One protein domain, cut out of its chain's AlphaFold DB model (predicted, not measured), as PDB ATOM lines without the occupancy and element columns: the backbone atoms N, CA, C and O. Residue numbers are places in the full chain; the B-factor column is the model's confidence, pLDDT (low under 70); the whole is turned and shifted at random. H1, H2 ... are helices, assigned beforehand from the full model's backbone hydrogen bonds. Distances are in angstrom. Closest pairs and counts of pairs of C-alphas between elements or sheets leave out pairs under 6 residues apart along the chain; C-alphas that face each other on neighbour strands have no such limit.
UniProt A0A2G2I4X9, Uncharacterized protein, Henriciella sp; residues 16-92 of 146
ATOM      1  N   HIS A  16     212.822 187.872 208.003       87.38
ATOM      2  CA  HIS A  16     211.485 188.380 208.310       87.38
ATOM      3  C   HIS A  16     210.372 187.526 207.692       87.38
ATOM      4  O   HIS A  16     209.369 187.272 208.358       87.38
ATOM      5  N   PHE A  17     210.564 187.027 206.469       90.38
ATOM      6  CA  PHE A  17     209.600 186.144 205.826       90.38
ATOM      7  C   PHE A  17     209.600 184.750 206.468       90.38
ATOM      8  O   PHE A  17     208.528 184.220 206.740       90.38
ATOM      9  N   SER A  18     210.757 184.207 206.867       88.81
ATOM     10  CA  SER A  18     210.814 182.955 207.650       88.81
ATOM     11  C   SER A  18     210.011 183.029 208.954       88.81
ATOM     12  O   SER A  18     209.288 182.093 209.296       88.81
ATOM     13  N   LYS A  19     210.076 184.162 209.670       90.31
ATOM     14  CA  LYS A  19     209.256 184.395 210.873       90.31
ATOM     15  C   LYS A  19     207.764 184.435 210.552       90.31
ATOM     16  O   LYS A  19     206.968 183.901 211.319       90.31
ATOM     17  N   LEU A  20     207.388 185.061 209.436       91.69
ATOM     18  CA  LEU A  20     206.001 185.093 208.984       91.69
ATOM     19  C   LEU A  20     205.500 183.683 208.654       91.69
ATOM     20  O   LEU A  20     204.475 183.287 209.196       91.69
ATOM     21  N   LYS A  21     206.247 182.907 207.858       93.88
ATOM     22  CA  LYS A  21     205.906 181.511 207.543       93.88
ATOM     23  C   LYS A  21     205.668 180.691 208.807       93.88
ATOM     24  O   LYS A  21     204.625 180.065 208.943       93.88
ATOM     25  N   SER A  22     206.594 180.771 209.766       93.06
ATOM     26  CA  SER A  22     206.470 180.074 211.048       93.06
ATOM     27  C   SER A  22     205.229 180.511 211.832       93.06
ATOM     28  O   SER A  22     204.497 179.661 212.328       93.06
ATOM     29  N   LYS A  23     204.935 181.817 211.895       92.88
ATOM     30  CA  LYS A  23     203.737 182.336 212.575       92.88
ATOM     31  C   LYS A  23     202.436 181.867 211.918       92.88
ATOM     32  O   LYS A  23     201.452 181.638 212.614       92.88
ATOM     33  N   LEU A  24     202.416 181.773 210.591       96.25
ATOM     34  CA  LEU A  24     201.246 181.328 209.837       96.25
ATOM     35  C   LEU A  24     201.099 179.797 209.828       96.25
ATOM     36  O   LEU A  24     200.008 179.296 209.556       96.25
ATOM     37  N   ALA A  25     202.171 179.071 210.165       96.50
ATOM     38  CA  ALA A  25     202.344 177.657 209.839       96.50
ATOM     39  C   ALA A  25     202.106 177.424 208.337       96.50
ATOM     40  O   ALA A  25     201.237 176.647 207.958       96.50
ATOM     41  N   LEU A  26     202.806 178.207 207.508       96.31
ATOM     42  CA  LEU A  26     202.702 178.153 206.051       96.31
ATOM     43  C   LEU A  26     203.450 176.931 205.504       96.31
ATOM     44  O   LEU A  26     204.630 176.758 205.813       96.31
ATOM     45  N   GLU A  27     202.781 176.158 204.656       95.94
ATOM     46  CA  GLU A  27     203.299 174.968 203.969       95.94
ATOM     47  C   GLU A  27     203.165 175.140 202.442       95.94
ATOM     48  O   GLU A  27     202.334 175.927 201.977       95.94
ATOM     49  N   GLY A  28     204.001 174.442 201.663       94.06
ATOM     50  CA  GLY A  28     204.008 174.469 200.192       94.06
ATOM     51  C   GLY A  28     204.871 175.581 199.579       94.06
ATOM     52  O   GLY A  28     205.232 175.521 198.406       94.06
ATOM     53  N   TRP A  29     205.246 176.606 200.357       92.56
ATOM     54  CA  TRP A  29     206.071 177.709 199.845       92.56
ATOM     55  C   TRP A  29     207.496 177.265 199.495       92.56
ATOM     56  O   TRP A  29     208.033 177.672 198.467       92.56
ATOM     57  N   ASP A  30     208.131 176.486 200.372       89.62
ATOM     58  CA  ASP A  30     209.535 176.093 200.198       89.62
ATOM     59  C   ASP A  30     209.689 175.043 199.094       89.62
ATOM     60  O   ASP A  30     210.722 174.970 198.432       89.62
ATOM     61  N   GLU A  31     208.624 174.287 198.861       92.12
ATOM     62  CA  GLU A  31     208.466 173.296 197.809       92.12
ATOM     63  C   GLU A  31     208.135 173.926 196.441       92.12
ATOM     64  O   GLU A  31     208.149 173.230 195.426       92.12
ATOM     65  N   GLY A  32     207.871 175.239 196.393       91.00
ATOM     66  CA  GLY A  32     207.525 175.956 195.165       91.00
ATOM     67  C   GLY A  32     206.127 175.627 194.636       91.00
ATOM     68  O   GLY A  32     205.903 175.690 193.428       91.00
ATOM     69  N   GLU A  33     205.198 175.248 195.515       93.81
ATOM     70  CA  GLU A  33     203.827 174.917 195.134       93.81
ATOM     71  C   GLU A  33     203.027 176.169 194.741       93.81
ATOM     72  O   GLU A  33     203.071 177.204 195.409       93.81
ATOM     73  N   ASP A  34     202.205 176.047 193.694       94.94
ATOM     74  CA  ASP A  34     201.280 177.108 193.263       94.94
ATOM     75  C   ASP A  34     200.225 177.449 194.332       94.94
ATOM     76  O   ASP A  34     199.626 178.528 194.328       94.94
ATOM     77  N   ARG A  35     199.940 176.502 195.231       95.06
ATOM     78  CA  ARG A  35     198.946 176.633 196.296       95.06
ATOM     79  C   ARG A  35     199.626 176.355 197.623       95.06
ATOM     80  O   ARG A  35     200.244 175.319 197.780       95.06
ATOM     81  N   VAL A  36     199.424 177.247 198.583       96.19
ATOM     82  CA  VAL A  36     199.944 177.102 199.946       96.19
ATOM     83  C   VAL A  36     198.812 176.810 200.925       96.19
ATOM     84  O   VAL A  36     197.694 177.318 200.772       96.19
ATOM     85  N   SER A  37     199.099 176.017 201.954       96.88
ATOM     86  CA  SER A  37     198.219 175.800 203.107       96.88
ATOM     87  C   SER A  37     198.756 176.518 204.339       96.88
ATOM     88  O   SER A  37     199.933 176.862 204.434       96.88
ATOM     89  N   MET A  38     197.869 176.793 205.295       97.56
ATOM     90  CA  MET A  38     198.246 177.370 206.580       97.56
ATOM     91  C   MET A  38     197.299 176.929 207.692       97.56
ATOM     92  O   MET A  38     196.176 176.485 207.437       97.56
ATOM     93  N   SER A  39     197.726 177.103 208.942       97.62
ATOM     94  CA  SER A  39     196.863 176.831 210.093       97.62
ATOM     95  C   SER A  39     195.664 177.786 210.156       97.62
ATOM     96  O   SER A  39     195.728 178.934 209.710       97.62
ATOM     97  N   ARG A  40     194.574 177.351 210.807       95.44
ATOM     98  CA  ARG A  40     193.403 178.208 211.071       95.44
ATOM     99  C   ARG A  40     193.782 179.500 211.802       95.44
ATOM    100  O   ARG A  40     193.256 180.559 211.478       95.44
ATOM    101  N   GLU A  41     194.689 179.422 212.774       95.38
ATOM    102  CA  GLU A  41     195.164 180.589 213.530       95.38
ATOM    103  C   GLU A  41     196.085 181.494 212.697       95.38
ATOM    104  O   GLU A  41     196.031 182.720 212.824       95.38
ATOM    105  N   GLY A  42     196.868 180.914 211.782       95.81
ATOM    106  CA  GLY A  42     197.610 181.659 210.766       95.81
ATOM    107  C   GLY A  42     196.677 182.446 209.850       95.81
ATOM    108  O   GLY A  42     196.840 183.654 209.690       95.81
ATOM    109  N   PHE A  43     195.632 181.795 209.340       95.56
ATOM    110  CA  PHE A  43     194.632 182.443 208.496       95.56
ATOM    111  C   PHE A  43     193.886 183.563 209.235       95.56
ATOM    112  O   PHE A  43     193.790 184.678 208.725       95.56
ATOM    113  N   LYS A  44     193.449 183.325 210.480       94.00
ATOM    114  CA  LYS A  44     192.868 184.379 211.329       94.00
ATOM    115  C   LYS A  44     193.833 185.543 211.544       94.00
ATOM    116  O   LYS A  44     193.413 186.692 211.484       94.00
ATOM    117  N   SER A  45     195.120 185.264 211.755       93.56
ATOM    118  CA  SER A  45     196.139 186.306 211.920       93.56
ATOM    119  C   SER A  45     196.304 187.164 210.665       93.56
ATOM    120  O   SER A  45     196.560 188.361 210.791       93.56
ATOM    121  N   LEU A  46     196.160 186.580 209.468       94.00
ATOM    122  CA  LEU A  46     196.142 187.340 208.216       94.00
ATOM    123  C   LEU A  46     194.891 188.206 208.106       94.00
ATOM    124  O   LEU A  46     195.021 189.389 207.805       94.00
ATOM    125  N   ILE A  47     193.710 187.659 208.406       94.38
ATOM    126  CA  ILE A  47     192.462 188.434 208.421       94.38
ATOM    127  C   ILE A  47     192.585 189.612 209.390       94.38
ATOM    128  O   ILE A  47     192.372 190.753 208.994       94.38
ATOM    129  N   GLU A  48     193.013 189.376 210.632       93.94
ATOM    130  CA  GLU A  48     193.237 190.449 211.605       93.94
ATOM    131  C   GLU A  48     194.236 191.495 211.093       93.94
ATOM    132  O   GLU A  48     194.058 192.682 211.343       93.94
ATOM    133  N   ALA A  49     195.307 191.082 210.407       92.69
ATOM    134  CA  ALA A  49     196.289 192.010 209.851       92.69
ATOM    135  C   ALA A  49     195.710 192.863 208.712       92.69
ATOM    136  O   ALA A  49     196.005 194.055 208.657       92.69
ATOM    137  N   LEU A  50     194.874 192.282 207.848       92.19
ATOM    138  CA  LEU A  50     194.171 193.004 206.785       92.19
ATOM    139  C   LEU A  50     193.165 194.003 207.369       92.19
ATOM    140  O   LEU A  50     193.128 195.161 206.957       92.19
ATOM    141  N   LEU A  51     192.404 193.581 208.380       92.69
ATOM    142  CA  LEU A  51     191.374 194.406 209.007       92.69
ATOM    143  C   LEU A  51     191.931 195.572 209.832       92.69
ATOM    144  O   LEU A  51     191.226 196.554 210.018       92.69
ATOM    145  N   ARG A  52     193.187 195.523 210.294       91.69
ATOM    146  CA  ARG A  52     193.820 196.653 211.013       91.69
ATOM    147  C   ARG A  52     193.910 197.938 210.195       91.69
ATOM    148  O   ARG A  52     194.075 198.997 210.788       91.69
ATOM    149  N   ASN A  53     193.861 197.834 208.869       87.88
ATOM    150  CA  ASN A  53     193.889 198.986 207.972       87.88
ATOM    151  C   ASN A  53     192.480 199.487 207.615       87.88
ATOM    152  O   ASN A  53     192.352 200.435 206.847       87.88
ATOM    153  N   VAL A  54     191.431 198.845 208.133       88.94
ATOM    154  CA  VAL A  54     190.051 199.287 207.944       88.94
ATOM    155  C   VAL A  54     189.770 200.436 208.903       88.94
ATOM    156  O   VAL A  54     190.061 200.348 210.094       88.94
ATOM    157  N   GLU A  55     189.195 201.514 208.379       91.69
ATOM    158  CA  GLU A  55     188.781 202.644 209.200       91.69
ATOM    159  C   GLU A  55     187.671 202.219 210.167       91.69
ATOM    160  O   GLU A  55     186.649 201.664 209.757       91.69
ATOM    161  N   PHE A  56     187.899 202.464 211.458       94.69
ATOM    162  CA  PHE A  56     187.021 202.049 212.542       94.69
ATOM    163  C   PHE A  56     186.429 203.271 213.242       94.69
ATOM    164  O   PHE A  56     187.156 204.171 213.665       94.69
ATOM    165  N   ASP A  57     185.106 203.302 213.350       95.88
ATOM    166  CA  ASP A  57     184.355 204.401 213.937       95.88
ATOM    167  C   ASP A  57     183.769 203.991 215.289       95.88
ATOM    168  O   ASP A  57     182.699 203.392 215.353       95.88
ATOM    169  N   GLU A  58     184.490 204.289 216.374       96.06
ATOM    170  CA  GLU A  58     184.116 203.856 217.729       96.06
ATOM    171  C   GLU A  58     182.734 204.353 218.161       96.06
ATOM    172  O   GLU A  58     181.951 203.568 218.703       96.06
ATOM    173  N   ASP A  59     182.420 205.619 217.881       96.50
ATOM    174  CA  ASP A  59     181.149 206.233 218.273       96.50
ATOM    175  C   ASP A  59     179.983 205.548 217.555       96.50
ATOM    176  O   ASP A  59     179.064 205.031 218.199       96.50
ATOM    177  N   TRP A  60     180.079 205.425 216.226       96.06
ATOM    178  CA  TRP A  60     179.083 204.716 215.424       96.06
ATOM    179  C   TRP A  60     178.945 203.251 215.849       96.06
ATOM    180  O   TRP A  60     177.833 202.723 215.918       96.06
ATOM    181  N   TYR A  61     180.059 202.580 216.157       97.19
ATOM    182  CA  TYR A  61     180.063 201.175 216.557       97.19
ATOM    183  C   TYR A  61     179.307 200.966 217.873       97.19
ATOM    184  O   TYR A  61     178.508 200.039 217.989       97.19
ATOM    185  N   LEU A  62     179.504 201.847 218.857       97.56
ATOM    186  CA  LEU A  62     178.783 201.804 220.129       97.56
ATOM    187  C   LEU A  62     177.300 202.164 219.997       97.56
ATOM    188  O   LEU A  62     176.473 201.685 220.776       97.56
ATOM    189  N   GLU A  63     176.956 203.076 219.091       96.62
ATOM    190  CA  GLU A  63     175.565 203.433 218.788       96.62
ATOM    191  C   GLU A  63     174.834 202.286 218.088       96.62
ATOM    192  O   GLU A  63     173.716 201.940 218.466       96.62
ATOM    193  N   SER A  64     175.503 201.641 217.135       95.31
ATOM    194  CA  SER A  64     174.934 200.567 216.315       95.31
ATOM    195  C   SER A  64     174.852 199.230 217.047       95.31
ATOM    196  O   SER A  64     174.001 198.400 216.727       95.31
ATOM    197  N   TYR A  65     175.720 199.009 218.040       96.88
ATOM    198  CA  TYR A  65     175.833 197.744 218.765       96.88
ATOM    199  C   TYR A  65     175.693 197.924 220.285       96.88
ATOM    200  O   TYR A  65     176.690 197.945 221.019       96.88
ATOM    201  N   PRO A  66     174.448 198.007 220.804       97.44
ATOM    202  CA  PRO A  66     174.189 198.208 222.232       97.44
ATOM    203  C   PRO A  66     174.746 197.112 223.149       97.44
ATOM    204  O   PRO A  66     175.001 197.355 224.328       97.44
ATOM    205  N   ASP A  67     174.924 195.894 222.643       97.75
ATOM    206  CA  ASP A  67     175.522 194.781 223.379       97.75
ATOM    207  C   ASP A  67     177.033 194.974 223.585       97.75
ATOM    208  O   ASP A  67     177.547 194.719 224.676       97.75
ATOM    209  N   VAL A  68     177.727 195.523 222.583       97.69
ATOM    210  CA  VAL A  68     179.142 195.904 222.681       97.69
ATOM    211  C   VAL A  68     179.310 197.039 223.689       97.69
ATOM    212  O   VAL A  68     180.196 196.971 224.539       97.69
ATOM    213  N   ARG A  69     178.428 198.048 223.653       97.81
ATOM    214  CA  ARG A  69     178.413 199.134 224.646       97.81
ATOM    215  C   ARG A  69     178.288 198.598 226.069       97.81
ATOM    216  O   ARG A  69     179.110 198.925 226.918       97.81
ATOM    217  N   GLN A  70     177.329 197.708 226.311       97.88
ATOM    218  CA  GLN A  70     177.175 197.069 227.619       97.88
ATOM    219  C   GLN A  70     178.402 196.235 228.014       97.88
ATOM    220  O   GLN A  70     178.769 196.194 229.187       97.88
ATOM    221  N   GLY A  71     179.035 195.549 227.058       97.56
ATOM    222  CA  GLY A  71     180.269 194.798 227.290       97.56
ATOM    223  C   GLY A  71     181.442 195.695 227.688       97.56
ATOM    224  O   GLY A  71     182.203 195.332 228.588       97.56
ATOM    225  N   LEU A  72     181.559 196.870 227.066       97.19
ATOM    226  CA  LEU A  72     182.551 197.893 227.401       97.19
ATOM    227  C   LEU A  72     182.308 198.454 228.810       97.19
ATOM    228  O   LEU A  72     183.218 198.461 229.633       97.19
ATOM    229  N   GLU A  73     181.071 198.846 229.123       97.50
ATOM    230  CA  GLU A  73     180.688 199.387 230.439       97.50
ATOM    231  C   GLU A  73     180.920 198.388 231.583       97.50
ATOM    232  O   GLU A  73     181.295 198.771 232.689       97.50
ATOM    233  N   LYS A  74     180.738 197.089 231.315       97.75
ATOM    234  CA  LYS A  74     181.004 196.004 232.273       97.75
ATOM    235  C   LYS A  74     182.484 195.612 232.362       97.75
ATOM    236  O   LYS A  74     182.815 194.722 233.141       97.75
ATOM    237  N   GLY A  75     183.362 196.218 231.560       96.75
ATOM    238  CA  GLY A  75     184.789 195.889 231.503       96.75
ATOM    239  C   GLY A  75     185.106 194.528 230.873       96.75
ATOM    240  O   GLY A  75     186.224 194.042 230.999       96.75
ATOM    241  N   VAL A  76     184.140 193.895 230.200       96.88
ATOM    242  CA  VAL A  76     184.347 192.631 229.466       96.88
ATOM    243  C   VAL A  76     185.053 192.895 228.134       96.88
ATOM    244  O   VAL A  76     185.853 192.080 227.674       96.88
ATOM    245  N   ILE A  77     184.766 194.041 227.512       97.25
ATOM    246  CA  ILE A  77     185.427 194.511 226.295       97.25
ATOM    247  C   ILE A  77     186.399 195.621 226.680       97.25
ATOM    248  O   ILE A  77     185.984 196.678 227.130       97.25
ATOM    249  N   GLU A  78     187.693 195.393 226.476       95.25
ATOM    250  CA  GLU A  78     188.739 196.385 226.782       95.25
ATOM    251  C   GLU A  78     189.006 197.353 225.620       95.25
ATOM    252  O   GLU A  78     189.553 198.435 225.806       95.25
ATOM    253  N   SER A  79     188.686 196.937 224.393       96.62
ATOM    254  CA  SER A  79     188.934 197.716 223.182       96.62
ATOM    255  C   SER A  79     187.917 197.342 222.113       96.62
ATOM    256  O   SER A  79     187.835 196.182 221.702       96.62
ATOM    257  N   LEU A  80     187.177 198.344 221.642       97.25
ATOM    258  CA  LEU A  80     186.170 198.199 220.592       97.25
ATOM    259  C   LEU A  80     186.796 197.739 219.280       97.25
ATOM    260  O   LEU A  80     186.318 196.790 218.664       97.25
ATOM    261  N   HIS A  81     187.930 198.333 218.908       95.75
ATOM    262  CA  HIS A  81     188.657 197.920 217.718       95.75
ATOM    263  C   HIS A  81     189.126 196.463 217.832       95.75
ATOM    264  O   HIS A  81     188.918 195.666 216.920       95.75
ATOM    265  N   ARG A  82     189.682 196.052 218.984       95.56
ATOM    266  CA  ARG A  82     190.060 194.646 219.201       95.56
ATOM    267  C   ARG A  82     188.847 193.713 219.148       95.56
ATOM    268  O   ARG A  82     188.975 192.614 218.609       95.56
ATOM    269  N   HIS A  83     187.704 194.129 219.695       97.19
ATOM    270  CA  HIS A  83     186.457 193.375 219.601       97.19
ATOM    271  C   HIS A  83     186.050 193.176 218.139       97.19
ATOM    272  O   HIS A  83     185.805 192.043 217.726       97.19
ATOM    273  N   TYR A  84     186.054 194.242 217.335       96.69
ATOM    274  CA  TYR A  84     185.755 194.159 215.908       96.69
ATOM    275  C   TYR A  84     186.691 193.186 215.174       96.69
ATOM    276  O   TYR A  84     186.210 192.254 214.534       96.69
ATOM    277  N   LEU A  85     188.013 193.332 215.332       95.19
ATOM    278  CA  LEU A  85     189.002 192.493 214.639       95.19
ATOM    279  C   LEU A  85     188.854 190.994 214.943       95.19
ATOM    280  O   LEU A  85     189.120 190.159 214.081       95.19
ATOM    281  N   ARG A  86     188.475 190.646 216.180       93.38
ATOM    282  CA  ARG A  86     188.479 189.257 216.666       93.38
ATOM    283  C   ARG A  86     187.123 188.573 216.640       93.38
ATOM    284  O   ARG A  86     187.080 187.350 216.539       93.38
ATOM    285  N   LEU A  87     186.048 189.340 216.784       94.88
ATOM    286  CA  LEU A  87     184.687 188.832 216.939       94.88
ATOM    287  C   LEU A  87     183.747 189.543 215.970       94.88
ATOM    288  O   LEU A  87     183.162 188.894 215.110       94.88
ATOM    289  N   GLY A  88     183.679 190.875 216.043       95.06
ATOM    290  CA  GLY A  88     182.696 191.662 215.301       95.06
ATOM    291  C   GLY A  88     182.708 191.421 213.790       95.06
ATOM    292  O   GLY A  88     181.645 191.254 213.203       95.06
ATOM    293  N   TYR A  89     183.882 191.325 213.163       93.56
ATOM    294  CA  TYR A  89     183.989 191.016 211.735       93.56
ATOM    295  C   TYR A  89     183.373 189.653 211.384       93.56
ATOM    296  O   TYR A  89     182.601 189.539 210.435       93.56
ATOM    297  N   TYR A  90     183.656 188.622 212.185       92.62
ATOM    298  CA  TYR A  90     183.111 187.277 211.974       92.62
ATOM    299  C   TYR A  90     181.611 187.189 212.294       92.62
ATOM    300  O   TYR A  90     180.926 186.314 211.774       92.62
ATOM    301  N   GLU A  91     181.097 188.103 213.118       93.56
ATOM    302  CA  GLU A  91     179.666 188.287 213.388       93.56
ATOM    303  C   GLU A  91     178.948 189.094 212.290       93.56
ATOM    304  O   GLU A  91     177.734 189.283 212.356       93.56
ATOM    305  N   GLY A  92     179.675 189.584 211.276       90.69
ATOM    306  CA  GLY A  92     179.122 190.419 210.210       90.69
ATOM    307  C   GLY A  92     178.806 191.850 210.651       90.69
ATOM    308  O   GLY A  92     177.963 192.508 210.039       90.69
TER     309      GLY A  92
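This is residues 16 to 92 of the 146 residues of an uncharacterized protein of Henriciella sp (UniProt A0A2G2I4X9). Five short helices are strung out loosely along a rod, with H1 and a long loop at one end, H2 in the middle, and H3, H4 and H5 in a loose group toward the other end. H5 comes back from H4 toward H2. The printed part has 77 residues, with the named helices in the order H1, H2, H3, H4, H5 and no named strand; the class is all helix. The whole is loose, with a radius of gyration of the C-alphas of 16.5 A and spans of 49 by 22 by 21 A.

H1, residues 16 to 24, begins with C-alpha 16 at (211.485, 188.380, 208.310) and is 12.5 A long from first to last C-alpha. H2, residues 40 to 51, is the longest helix at 16.5 A. H3 is residues 58 to 64, and H4 is residues 66 to 73. H5, residues 80 to 88, ends with C-alpha 88 at (182.696, 191.662, 215.301).

H1 touches residues 41 to 45 of H2, with the closest C-alphas, Leu 24 and Gly 42, 3.8 A apart, at a steep tilt of 60 degrees. H2 and H5 only just touch, only at their ends, with 3 pairs of C-alphas within 8 A; the closest are Glu 48 and Leu 85, 5.6 A apart. H3 and H4 only just touch, only at the corner, with 3 such pairs; C-alphas 62 and 69 are closest at 5.3 A. H3 and H5 only just touch, again with 3 pairs, closest at C-alphas 58 and 80, 6.7 A apart. H4 and H5 are close but not clearly touching. H2 is apart from H3 and H4. Every O i to N i+4 pair is within hydrogen-bond range in H1, H2, H3, H4 and H5.

The C-alphas of Glu 31 and Glu 73 are farthest apart, at 50.2 A. The printed part has no cut. The link from H1 to H2, residues 25 to 39, is long. The mean pLDDT of the printed part is 94.7, and no printed residue is under 70.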